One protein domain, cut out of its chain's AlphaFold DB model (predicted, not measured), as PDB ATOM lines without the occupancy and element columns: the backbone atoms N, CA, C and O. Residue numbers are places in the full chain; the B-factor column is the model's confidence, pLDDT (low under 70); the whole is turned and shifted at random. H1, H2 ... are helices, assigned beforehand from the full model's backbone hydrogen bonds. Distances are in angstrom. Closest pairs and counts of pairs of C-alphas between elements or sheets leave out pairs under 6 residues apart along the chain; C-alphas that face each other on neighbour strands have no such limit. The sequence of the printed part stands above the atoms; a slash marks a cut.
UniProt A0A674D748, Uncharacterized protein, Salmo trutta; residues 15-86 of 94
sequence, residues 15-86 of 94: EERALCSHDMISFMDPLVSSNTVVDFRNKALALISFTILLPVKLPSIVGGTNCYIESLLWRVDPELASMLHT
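Overview. This is residues 15 to 86 of the 94 residues of an uncharacterized protein of Salmo trutta (UniProt A0A674D748). A loose, open arrangement: the long helix H1 has the short helix H2 packed on its first half at a steep slant, while a small third helix, H3, sits at one end of the model, away from both. Much of the rest is winding chain, with residues 52 to 65 folding back from the end of H1 to the start of H2, and residues 26 to 35 sticking out as a free loop before H1. The printed part has 72 residues with three named helices, in the order H1, H2, H3, and no named strand; the class is all helix, though the helices hold 30 of the 72 residues, under half. The whole is loose, with a radius of gyration of the C-alphas of 14.0 A and spans of 41 by 30 by 18 A.

Along the chain. H1, the longest helix, is residues 37 to 51, 20.9 A from first to last C-alpha; it begins at C-alpha 37 at (41.593, 43.011, -17.320) and ends at C-alpha 51 at (32.659, 46.377, -35.910). H2 is residues 66 to 73, 10.5 A long from first to last C-alpha. H3 is residues 78 to 84, 10.3 A from first to last C-alpha, and ends at C-alpha 84 at (45.817, 48.823, -9.320). Residues 15 to 36, 22 residues with no named element, come before H1.

Arrangement. H1 and H2 touch, with 10 pairs of C-alphas within 8 A. Their closest C-alphas are those of Arg 41 and Leu 72, 5.8 A apart. Their lines stand at a steep tilt of 45 degrees, and they run the same way. Centre to centre they are 11.4 A apart. H3 touches no helix: it is apart from H1, and also apart from H2, which it follows in the chain. In H1, H2 and H3 every O i to N i+4 pair is within hydrogen-bond range.

Size, cuts and confidence. The two C-alphas farthest apart are those of Glu 15 and Glu 79, at 42.5 A, and the first and last printed C-alphas, of Glu 15 and Thr 86, are 41.2 A apart. The link from H1 to H2, 14 residues, is long, and the link from H2 to H3, 4 residues, is tight. Residues 26 to 35 stand free; the body without them spans 41 by 27 by 14 A. The printed part has no cut. The mean pLDDT of the printed part is 74.2; 18 residues are under 70, namely residue 30, residues 32 to 35, residue 64 and residues 75 to 86, and the mean for H3 is 56.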
ATOM      1  N   GLU A  15      18.069  30.874 -26.344       79.12
ATOM      2  CA  GLU A  15      16.944  31.464 -27.062       79.12
ATOM      3  C   GLU A  15      17.088  32.989 -27.162       79.12
ATOM      4  O   GLU A  15      16.924  33.565 -28.233       79.12
ATOM      5  N   GLU A  16      17.474  33.645 -26.067       76.19
ATOM      6  CA  GLU A  16      17.692  35.095 -26.016       76.19
ATOM      7  C   GLU A  16      18.962  35.496 -26.778       76.19
ATOM      8  O   GLU A  16      18.983  36.503 -27.488       76.19
ATOM      9  N   ARG A  17      20.013  34.665 -26.708       75.00
ATOM     10  CA  ARG A  17      21.250  34.859 -27.482       75.00
ATOM     11  C   ARG A  17      21.046  34.729 -28.989       75.00
ATOM     12  O   ARG A  17      21.869  35.242 -29.735       75.00
ATOM     13  N   ALA A  18      19.995  34.054 -29.449       77.50
ATOM     14  CA  ALA A  18      19.702  33.937 -30.876       77.50
ATOM     15  C   ALA A  18      19.107  35.226 -31.473       77.50
ATOM     16  O   ALA A  18      19.155  35.412 -32.688       77.50
ATOM     17  N   LEU A  19      18.573  36.127 -30.637       81.44
ATOM     18  CA  LEU A  19      17.936  37.372 -31.083       81.44
ATOM     19  C   LEU A  19      18.948  38.435 -31.531       81.44
ATOM     20  O   LEU A  19      18.615  39.303 -32.338       81.44
ATOM     21  N   CYS A  20      20.185  38.378 -31.034       76.19
ATOM     22  CA  CYS A  20      21.269  39.249 -31.479       76.19
ATOM     23  C   CYS A  20      22.644  38.600 -31.280       76.19
ATOM     24  O   CYS A  20      22.844  37.754 -30.413       76.19
ATOM     25  N   SER A  21      23.622  39.002 -32.094       81.12
ATOM     26  CA  SER A  21      24.993  38.497 -31.967       81.12
ATOM     27  C   SER A  21      25.609  38.978 -30.657       81.12
ATOM     28  O   SER A  21      25.688  40.182 -30.424       81.12
ATOM     29  N   HIS A  22      26.075  38.041 -29.835       80.12
ATOM     30  CA  HIS A  22      26.772  38.338 -28.589       80.12
ATOM     31  C   HIS A  22      28.236  37.922 -28.696       80.12
ATOM     32  O   HIS A  22      28.552  36.732 -28.725       80.12
ATOM     33  N   ASP A  23      29.130  38.903 -28.700       80.31
ATOM     34  CA  ASP A  23      30.561  38.666 -28.576       80.31
ATOM     35  C   ASP A  23      30.972  38.575 -27.095       80.31
ATOM     36  O   ASP A  23      30.286  39.067 -26.200       80.31
ATOM     37  N   MET A  24      32.106  37.929 -26.811       79.38
ATOM     38  CA  MET A  24      32.707  37.859 -25.464       79.38
ATOM     39  C   MET A  24      31.858  37.196 -24.355       79.38
ATOM     40  O   MET A  24      32.182  37.284 -23.163       79.38
ATOM     41  N   ILE A  25      30.833  36.425 -24.721       78.19
ATOM     42  CA  ILE A  25      30.145  35.495 -23.817       78.19
ATOM     43  C   ILE A  25      30.813  34.119 -23.897       78.19
ATOM     44  O   ILE A  25      31.096  33.621 -24.980       78.19
ATOM     45  N   SER A  26      31.055  33.481 -22.743       70.69
ATOM     46  CA  SER A  26      31.562  32.095 -22.662       70.69
ATOM     47  C   SER A  26      32.799  31.813 -23.541       70.69
ATOM     48  O   SER A  26      32.954  30.728 -24.101       70.69
ATOM     49  N   PHE A  27      33.695  32.789 -23.688       76.94
ATOM     50  CA  PHE A  27      34.874  32.666 -24.551       76.94
ATOM     51  C   PHE A  27      36.116  32.159 -23.806       76.94
ATOM     52  O   PHE A  27      37.048  31.671 -24.447       76.94
ATOM     53  N   MET A  28      36.121  32.238 -22.473       72.75
ATOM     54  CA  MET A  28      37.232  31.798 -21.627       72.75
ATOM     55  C   MET A  28      36.976  30.405 -21.050       72.75
ATOM     56  O   MET A  28      35.852  30.076 -20.665       72.75
ATOM     57  N   ASP A  29      38.031  29.600 -20.965       71.56
ATOM     58  CA  ASP A  29      38.028  28.369 -20.179       71.56
ATOM     59  C   ASP A  29      38.230  28.729 -18.692       71.56
ATOM     60  O   ASP A  29      39.173  29.466 -18.390       71.56
ATOM     61  N   PRO A  30      37.361  28.274 -17.768       66.50
ATOM     62  CA  PRO A  30      37.521  28.522 -16.333       66.50
ATOM     63  C   PRO A  30      38.824  27.966 -15.734       66.50
ATOM     64  O   PRO A  30      39.223  28.421 -14.668       66.50
ATOM     65  N   LEU A  31      39.493  27.019 -16.396       71.50
ATOM     66  CA  LEU A  31      40.758  26.438 -15.938       71.50
ATOM     67  C   LEU A  31      41.990  27.272 -16.327       71.50
ATOM     68  O   LEU A  31      43.092  27.000 -15.853       71.50
ATOM     69  N   VAL A  32      41.827  28.295 -17.173       68.31
ATOM     70  CA  VAL A  32      42.916  29.210 -17.544       68.31
ATOM     71  C   VAL A  32      42.969  30.361 -16.541       68.31
ATOM     72  O   VAL A  32      42.136  31.267 -16.566       68.31
ATOM     73  N   SER A  33      43.981  30.330 -15.673       57.56
ATOM     74  CA  SER A  33      44.159  31.261 -14.550       57.56
ATOM     75  C   SER A  33      44.735  32.634 -14.923       57.56
ATOM     76  O   SER A  33      44.716  33.540 -14.097       57.56
ATOM     77  N   SER A  34      45.230  32.825 -16.149       62.25
ATOM     78  CA  SER A  34      45.979  34.026 -16.551       62.25
ATOM     79  C   SER A  34      45.169  35.022 -17.389       62.25
ATOM     80  O   SER A  34      45.702  35.599 -18.331       62.25
ATOM     81  N   ASN A  35      43.876  35.194 -17.111       63.50
ATOM     82  CA  ASN A  35      43.053  36.173 -17.822       63.50
ATOM     83  C   ASN A  35      42.961  37.468 -17.017       63.50
ATOM     84  O   ASN A  35      42.301  37.528 -15.982       63.50
ATOM     85  N   THR A  36      43.624  38.505 -17.515       78.56
ATOM     86  CA  THR A  36      43.666  39.823 -16.883       78.56
ATOM     87  C   THR A  36      42.628  40.772 -17.482       78.56
ATOM     88  O   THR A  36      42.079  40.553 -18.567       78.56
ATOM     89  N   VAL A  37      42.391  41.891 -16.795       76.62
ATOM     90  CA  VAL A  37      41.593  43.011 -17.320       76.62
ATOM     91  C   VAL A  37      42.175  43.534 -18.643       76.62
ATOM     92  O   VAL A  37      41.427  43.897 -19.551       76.62
ATOM     93  N   VAL A  38      43.502  43.484 -18.803       78.62
ATOM     94  CA  VAL A  38      44.200  43.879 -20.034       78.62
ATOM     95  C   VAL A  38      43.872  42.938 -21.197       78.62
ATOM     96  O   VAL A  38      43.617  43.405 -22.308       78.62
ATOM     97  N   ASP A  39      43.797  41.627 -20.953       81.19
ATOM     98  CA  ASP A  39      43.442  40.646 -21.987       81.19
ATOM     99  C   ASP A  39      42.009  40.834 -22.486       81.19
ATOM    100  O   ASP A  39      41.743  40.748 -23.690       81.19
ATOM    101  N   PHE A  40      41.080  41.116 -21.567       83.12
ATOM    102  CA  PHE A  40      39.713  41.492 -21.923       83.12
ATOM    103  C   PHE A  40      39.705  42.764 -22.770       83.12
ATOM    104  O   PHE A  40      39.125  42.761 -23.856       83.12
ATOM    105  N   ARG A  41      40.380  43.821 -22.300       84.06
ATOM    106  CA  ARG A  41      40.439  45.121 -22.971       84.06
ATOM    107  C   ARG A  41      40.931  44.981 -24.408       84.06
ATOM    108  O   ARG A  41      40.276  45.461 -25.326       84.06
ATOM    109  N   ASN A  42      42.052  44.296 -24.612       85.69
ATOM    110  CA  ASN A  42      42.660  44.149 -25.933       85.69
ATOM    111  C   ASN A  42      41.744  43.390 -26.906       85.69
ATOM    112  O   ASN A  42      41.587  43.804 -28.055       85.69
ATOM    113  N   LYS A  43      41.084  42.319 -26.442       86.12
ATOM    114  CA  LYS A  43      40.117  41.557 -27.254       86.12
ATOM    115  C   LYS A  43      38.873  42.381 -27.592       86.12
ATOM    116  O   LYS A  43      38.457  42.406 -28.748       86.12
ATOM    117  N   ALA A  44      38.308  43.074 -26.608       86.44
ATOM    118  CA  ALA A  44      37.142  43.932 -26.788       86.44
ATOM    119  C   ALA A  44      37.426  45.095 -27.749       86.44
ATOM    120  O   ALA A  44      36.638  45.338 -28.659       86.44
ATOM    121  N   LEU A  45      38.569  45.774 -27.608       86.50
ATOM    122  CA  LEU A  45      38.957  46.862 -28.509       86.50
ATOM    123  C   LEU A  45      39.129  46.375 -29.948       86.50
ATOM    124  O   LEU A  45      38.639  47.034 -30.859       86.50
ATOM    125  N   ALA A  46      39.746  45.209 -30.163       87.44
ATOM    126  CA  ALA A  46      39.877  44.636 -31.502       87.44
ATOM    127  C   ALA A  46      38.507  44.366 -32.155       87.44
ATOM    128  O   ALA A  46      38.303  44.699 -33.324       87.44
ATOM    129  N   LEU A  47      37.548  43.822 -31.396       86.69
ATOM    130  CA  LEU A  47      36.183  43.567 -31.869       86.69
ATOM    131  C   LEU A  47      35.417  44.857 -32.166       86.69
ATOM    132  O   LEU A  47      34.768  44.959 -33.209       86.69
ATOM    133  N   ILE A  48      35.518  45.852 -31.280       85.50
ATOM    134  CA  ILE A  48      34.920  47.173 -31.483       85.50
ATOM    135  C   ILE A  48      35.489  47.781 -32.761       85.50
ATOM    136  O   ILE A  48      34.712  48.093 -33.657       85.50
ATOM    137  N   SER A  49      36.820  47.864 -32.892       85.75
ATOM    138  CA  SER A  49      37.505  48.421 -34.066       85.75
ATOM    139  C   SER A  49      37.125  47.736 -35.373       85.75
ATOM    140  O   SER A  49      36.999  48.411 -36.387       85.75
ATOM    141  N   PHE A  50      36.909  46.422 -35.371       84.56
ATOM    142  CA  PHE A  50      36.405  45.723 -36.550       84.56
ATOM    143  C   PHE A  50      34.933  46.066 -36.836       84.56
ATOM    144  O   PHE A  50      34.554  46.298 -37.981       84.56
ATOM    145  N   THR A  51      34.106  46.147 -35.793       82.62
ATOM    146  CA  THR A  51      32.659  46.377 -35.910       82.62
ATOM    147  C   THR A  51      32.319  47.779 -36.405       82.62
ATOM    148  O   THR A  51      31.451  47.904 -37.260       82.62
ATOM    149  N   ILE A  52      33.020  48.825 -35.945       82.62
ATOM    150  CA  ILE A  52      32.800  50.208 -36.424       82.62
ATOM    151  C   ILE A  52      33.119  50.403 -37.914       82.62
ATOM    152  O   ILE A  52      32.653  51.370 -38.509       82.62
ATOM    153  N   LEU A  53      33.879  49.495 -38.533       82.12
ATOM    154  CA  LEU A  53      34.121  49.512 -39.980       82.12
ATOM    155  C   LEU A  53      32.946  48.928 -40.781       82.12
ATOM    156  O   LEU A  53      32.906  49.068 -42.003       82.12
ATOM    157  N   LEU A  54      31.989  48.273 -40.117       78.62
ATOM    158  CA  LEU A  54      30.800  47.716 -40.749       78.62
ATOM    159  C   LEU A  54      29.665  48.756 -40.711       78.62
ATOM    160  O   LEU A  54      29.222  49.135 -39.628       78.62
ATOM    161  N   PRO A  55      29.108  49.171 -41.863       73.25
ATOM    162  CA  PRO A  55      28.189  50.313 -41.954       73.25
ATOM    163  C   PRO A  55      26.831  50.125 -41.254       73.25
ATOM    164  O   PRO A  55      26.037  51.058 -41.200       73.25
ATOM    165  N   VAL A  56      26.541  48.930 -40.733       77.12
ATOM    166  CA  VAL A  56      25.222  48.554 -40.193       77.12
ATOM    167  C   VAL A  56      25.289  48.079 -38.737       77.12
ATOM    168  O   VAL A  56      24.272  47.669 -38.184       77.12
ATOM    169  N   LYS A  57      26.470  48.089 -38.101       75.81
ATOM    170  CA  LYS A  57      26.635  47.587 -36.729       75.81
ATOM    171  C   LYS A  57      27.208  48.653 -35.807       75.81
ATOM    172  O   LYS A  57      28.333  49.104 -35.980       75.81
ATOM    173  N   LEU A  58      26.435  48.991 -34.777       80.06
ATOM    174  CA  LEU A  58      26.899  49.778 -33.643       80.06
ATOM    175  C   LEU A  58      27.293  48.818 -32.507       80.06
ATOM    176  O   LEU A  58      26.460  47.998 -32.110       80.06
ATOM    177  N   PRO A  59      28.526  48.880 -31.979       81.62
ATOM    178  CA  PRO A  59      28.917  48.052 -30.846       81.62
ATOM    179  C   PRO A  59      28.168  48.494 -29.580       81.62
ATOM    180  O   PRO A  59      28.136  49.677 -29.249       81.62
ATOM    181  N   SER A  60      27.590  47.531 -28.864       80.12
ATOM    182  CA  SER A  60      26.945  47.732 -27.563       80.12
ATOM    183  C   SER A  60      27.673  46.906 -26.508       80.12
ATOM    184  O   SER A  60      27.981  45.736 -26.739       80.12
ATOM    185  N   ILE A  61      27.960  47.517 -25.360       81.69
ATOM    186  CA  ILE A  61      28.617  46.865 -24.224       81.69
ATOM    187  C   ILE A  61      27.571  46.728 -23.121       81.69
ATOM    188  O   ILE A  61      27.030  47.727 -22.653       81.69
ATOM    189  N   VAL A  62      27.282  45.491 -22.717       78.25
ATOM    190  CA  VAL A  62      26.246  45.177 -21.724       78.25
ATOM    191  C   VAL A  62      26.843  44.305 -20.619       78.25
ATOM    192  O   VAL A  62      27.473  43.283 -20.895       78.25
ATOM    193  N   GLY A  63      26.622  44.699 -19.361       79.31
ATOM    194  CA  GLY A  63      27.133  44.007 -18.173       79.31
ATOM    195  C   GLY A  63      28.614  44.278 -17.870       79.31
ATOM    196  O   GLY A  63      29.192  45.238 -18.370       79.31
ATOM    197  N   GLY A  64      29.216  43.409 -17.048       67.88
ATOM    198  CA  GLY A  64      30.622  43.479 -16.619       67.88
ATOM    199  C   GLY A  64      30.811  43.930 -15.166       67.88
ATOM    200  O   GLY A  64      29.928  44.529 -14.561       67.88
ATOM    201  N   THR A  65      31.975  43.624 -14.591       73.56
ATOM    202  CA  THR A  65      32.462  44.277 -13.362       73.56
ATOM    203  C   THR A  65      33.055  45.628 -13.756       73.56
ATOM    204  O   THR A  65      33.743  45.691 -14.777       73.56
ATOM    205  N   ASN A  66      32.818  46.685 -12.971       73.50
ATOM    206  CA  ASN A  66      33.196  48.065 -13.320       73.50
ATOM    207  C   ASN A  66      34.634  48.197 -13.841       73.50
ATOM    208  O   ASN A  66      34.836  48.851 -14.858       73.50
ATOM    209  N   CYS A  67      35.599  47.475 -13.258       70.06
ATOM    210  CA  CYS A  67      37.000  47.491 -13.692       70.06
ATOM    211  C   CYS A  67      37.212  47.131 -15.179       70.06
ATOM    212  O   CYS A  67      38.082  47.697 -15.838       70.06
ATOM    213  N   TYR A  68      36.402  46.234 -15.751       77.75
ATOM    214  CA  TYR A  68      36.494  45.865 -17.166       77.75
ATOM    215  C   TYR A  68      35.934  46.958 -18.079       77.75
ATOM    216  O   TYR A  68      36.533  47.256 -19.112       77.75
ATOM    217  N   ILE A  69      34.823  47.585 -17.688       79.56
ATOM    218  CA  ILE A  69      34.235  48.709 -18.430       79.56
ATOM    219  C   ILE A  69      35.176  49.915 -18.358       79.56
ATOM    220  O   ILE A  69      35.486  50.531 -19.377       79.56
ATOM    221  N   GLU A  70      35.692  50.214 -17.169       79.12
ATOM    222  CA  GLU A  70      36.650  51.291 -16.939       79.12
ATOM    223  C   GLU A  70      37.919  51.101 -17.774       79.12
ATOM    224  O   GLU A  70      38.372  52.051 -18.405       79.12
ATOM    225  N   SER A  71      38.438  49.874 -17.882       79.88
ATOM    226  CA  SER A  71      39.604  49.591 -18.728       79.88
ATOM    227  C   SER A  71      39.387  49.879 -20.223       79.88
ATOM    228  O   SER A  71      40.355  50.088 -20.957       79.88
ATOM    229  N   LEU A  72      38.130  49.878 -20.688       81.44
ATOM    230  CA  LEU A  72      37.764  50.201 -22.069       81.44
ATOM    231  C   LEU A  72      37.556  51.697 -22.284       81.44
ATOM    232  O   LEU A  72      37.962  52.221 -23.320       81.44
ATOM    233  N   LEU A  73      36.913  52.368 -21.326       80.00
ATOM    234  CA  LEU A  73      36.596  53.793 -21.411       80.00
ATOM    235  C   LEU A  73      37.824  54.666 -21.162       80.00
ATOM    236  O   LEU A  73      38.059  55.644 -21.873       80.00
ATOM    237  N   TRP A  74      38.615  54.308 -20.156       76.44
ATOM    238  CA  TRP A  74      39.765  55.085 -19.740       76.44
ATOM    239  C   TRP A  74      41.016  54.531 -20.410       76.44
ATOM    240  O   TRP A  74      41.316  53.336 -20.353       76.44
ATOM    241  N   ARG A  75      41.802  55.417 -21.029       59.94
ATOM    242  CA  ARG A  75      43.199  55.114 -21.347       59.94
ATOM    243  C   ARG A  75      43.959  55.064 -20.029       59.94
ATOM    244  O   ARG A  75      44.578  56.045 -19.640       59.94
ATOM    245  N   VAL A  76      43.853  53.939 -19.326       56.22
ATOM    246  CA  VAL A  76      44.677  53.682 -18.150       56.22
ATOM    247  C   VAL A  76      46.114  53.679 -18.649       56.22
ATOM    248  O   VAL A  76      46.458  52.895 -19.542       56.22
ATOM    249  N   ASP A  77      46.907  54.618 -18.144       59.69
ATOM    250  CA  ASP A  77      48.348  54.596 -18.333       59.69
ATOM    251  C   ASP A  77      48.847  53.201 -17.906       59.69
ATOM    252  O   ASP A  77      48.421  52.717 -16.850       59.69
ATOM    253  N   PRO A  78      49.666  52.506 -18.715       56.00
ATOM    254  CA  PRO A  78      50.245  51.223 -18.333       56.00
ATOM    255  C   PRO A  78      50.857  51.219 -16.921       56.00
ATOM    256  O   PRO A  78      50.749  50.206 -16.230       56.00
ATOM    257  N   GLU A  79      51.423  52.343 -16.460       56.28
ATOM    258  CA  GLU A  79      51.919  52.479 -15.085       56.28
ATOM    259  C   GLU A  79      50.785  52.437 -14.051       56.28
ATOM    260  O   GLU A  79      50.855  51.662 -13.097       56.28
ATOM    261  N   LEU A  80      49.689  53.169 -14.265       55.88
ATOM    262  CA  LEU A  80      48.531  53.180 -13.359       55.88
ATOM    263  C   LEU A  80      47.812  51.825 -13.307       55.88
ATOM    264  O   LEU A  80      47.349  51.405 -12.246       55.88
ATOM    265  N   ALA A  81      47.753  51.112 -14.433       55.31
ATOM    266  CA  ALA A  81      47.191  49.764 -14.483       55.31
ATOM    267  C   ALA A  81      48.013  48.770 -13.642       55.31
ATOM    268  O   ALA A  81      47.440  47.886 -13.011       55.31
ATOM    269  N   SER A  82      49.341  48.935 -13.586       55.94
ATOM    270  CA  SER A  82      50.212  48.100 -12.747       55.94
ATOM    271  C   SER A  82      50.025  48.361 -11.244       55.94
ATOM    272  O   SER A  82      50.081  47.421 -10.452       55.94
ATOM    273  N   MET A  83      49.709  49.603 -10.857       55.44
ATOM    274  CA  MET A  83      49.493  50.001  -9.458       55.44
ATOM    275  C   MET A  83      48.163  49.481  -8.889       55.44
ATOM    276  O   MET A  83      48.097  49.089  -7.724       55.44
ATOM    277  N   LEU A  84      47.116  49.391  -9.717       55.91
ATOM    278  CA  LEU A  84      45.817  48.823  -9.320       55.91
ATOM    279  C   LEU A  84      45.889  47.318  -8.998       55.91
ATOM    280  O   LEU A  84      45.042  46.802  -8.274       55.91
ATOM    281  N   HIS A  85      46.906  46.606  -9.495       54.16
ATOM    282  CA  HIS A  85      47.113  45.183  -9.203       54.16
ATOM    283  C   HIS A  85      47.907  44.920  -7.912       54.16
ATOM    284  O   HIS A  85      47.960  43.774  -7.465       54.16
ATOM    285  N   THR A  86      48.502  45.944  -7.292       45.88
ATOM    286  CA  THR A  86      49.323  45.777  -6.078       45.88
ATOM    287  C   THR A  86      48.575  45.965  -4.757       45.88
ATOM    288  O   THR A  86      49.090  45.547  -3.721       45.88
TER     289      THR A  86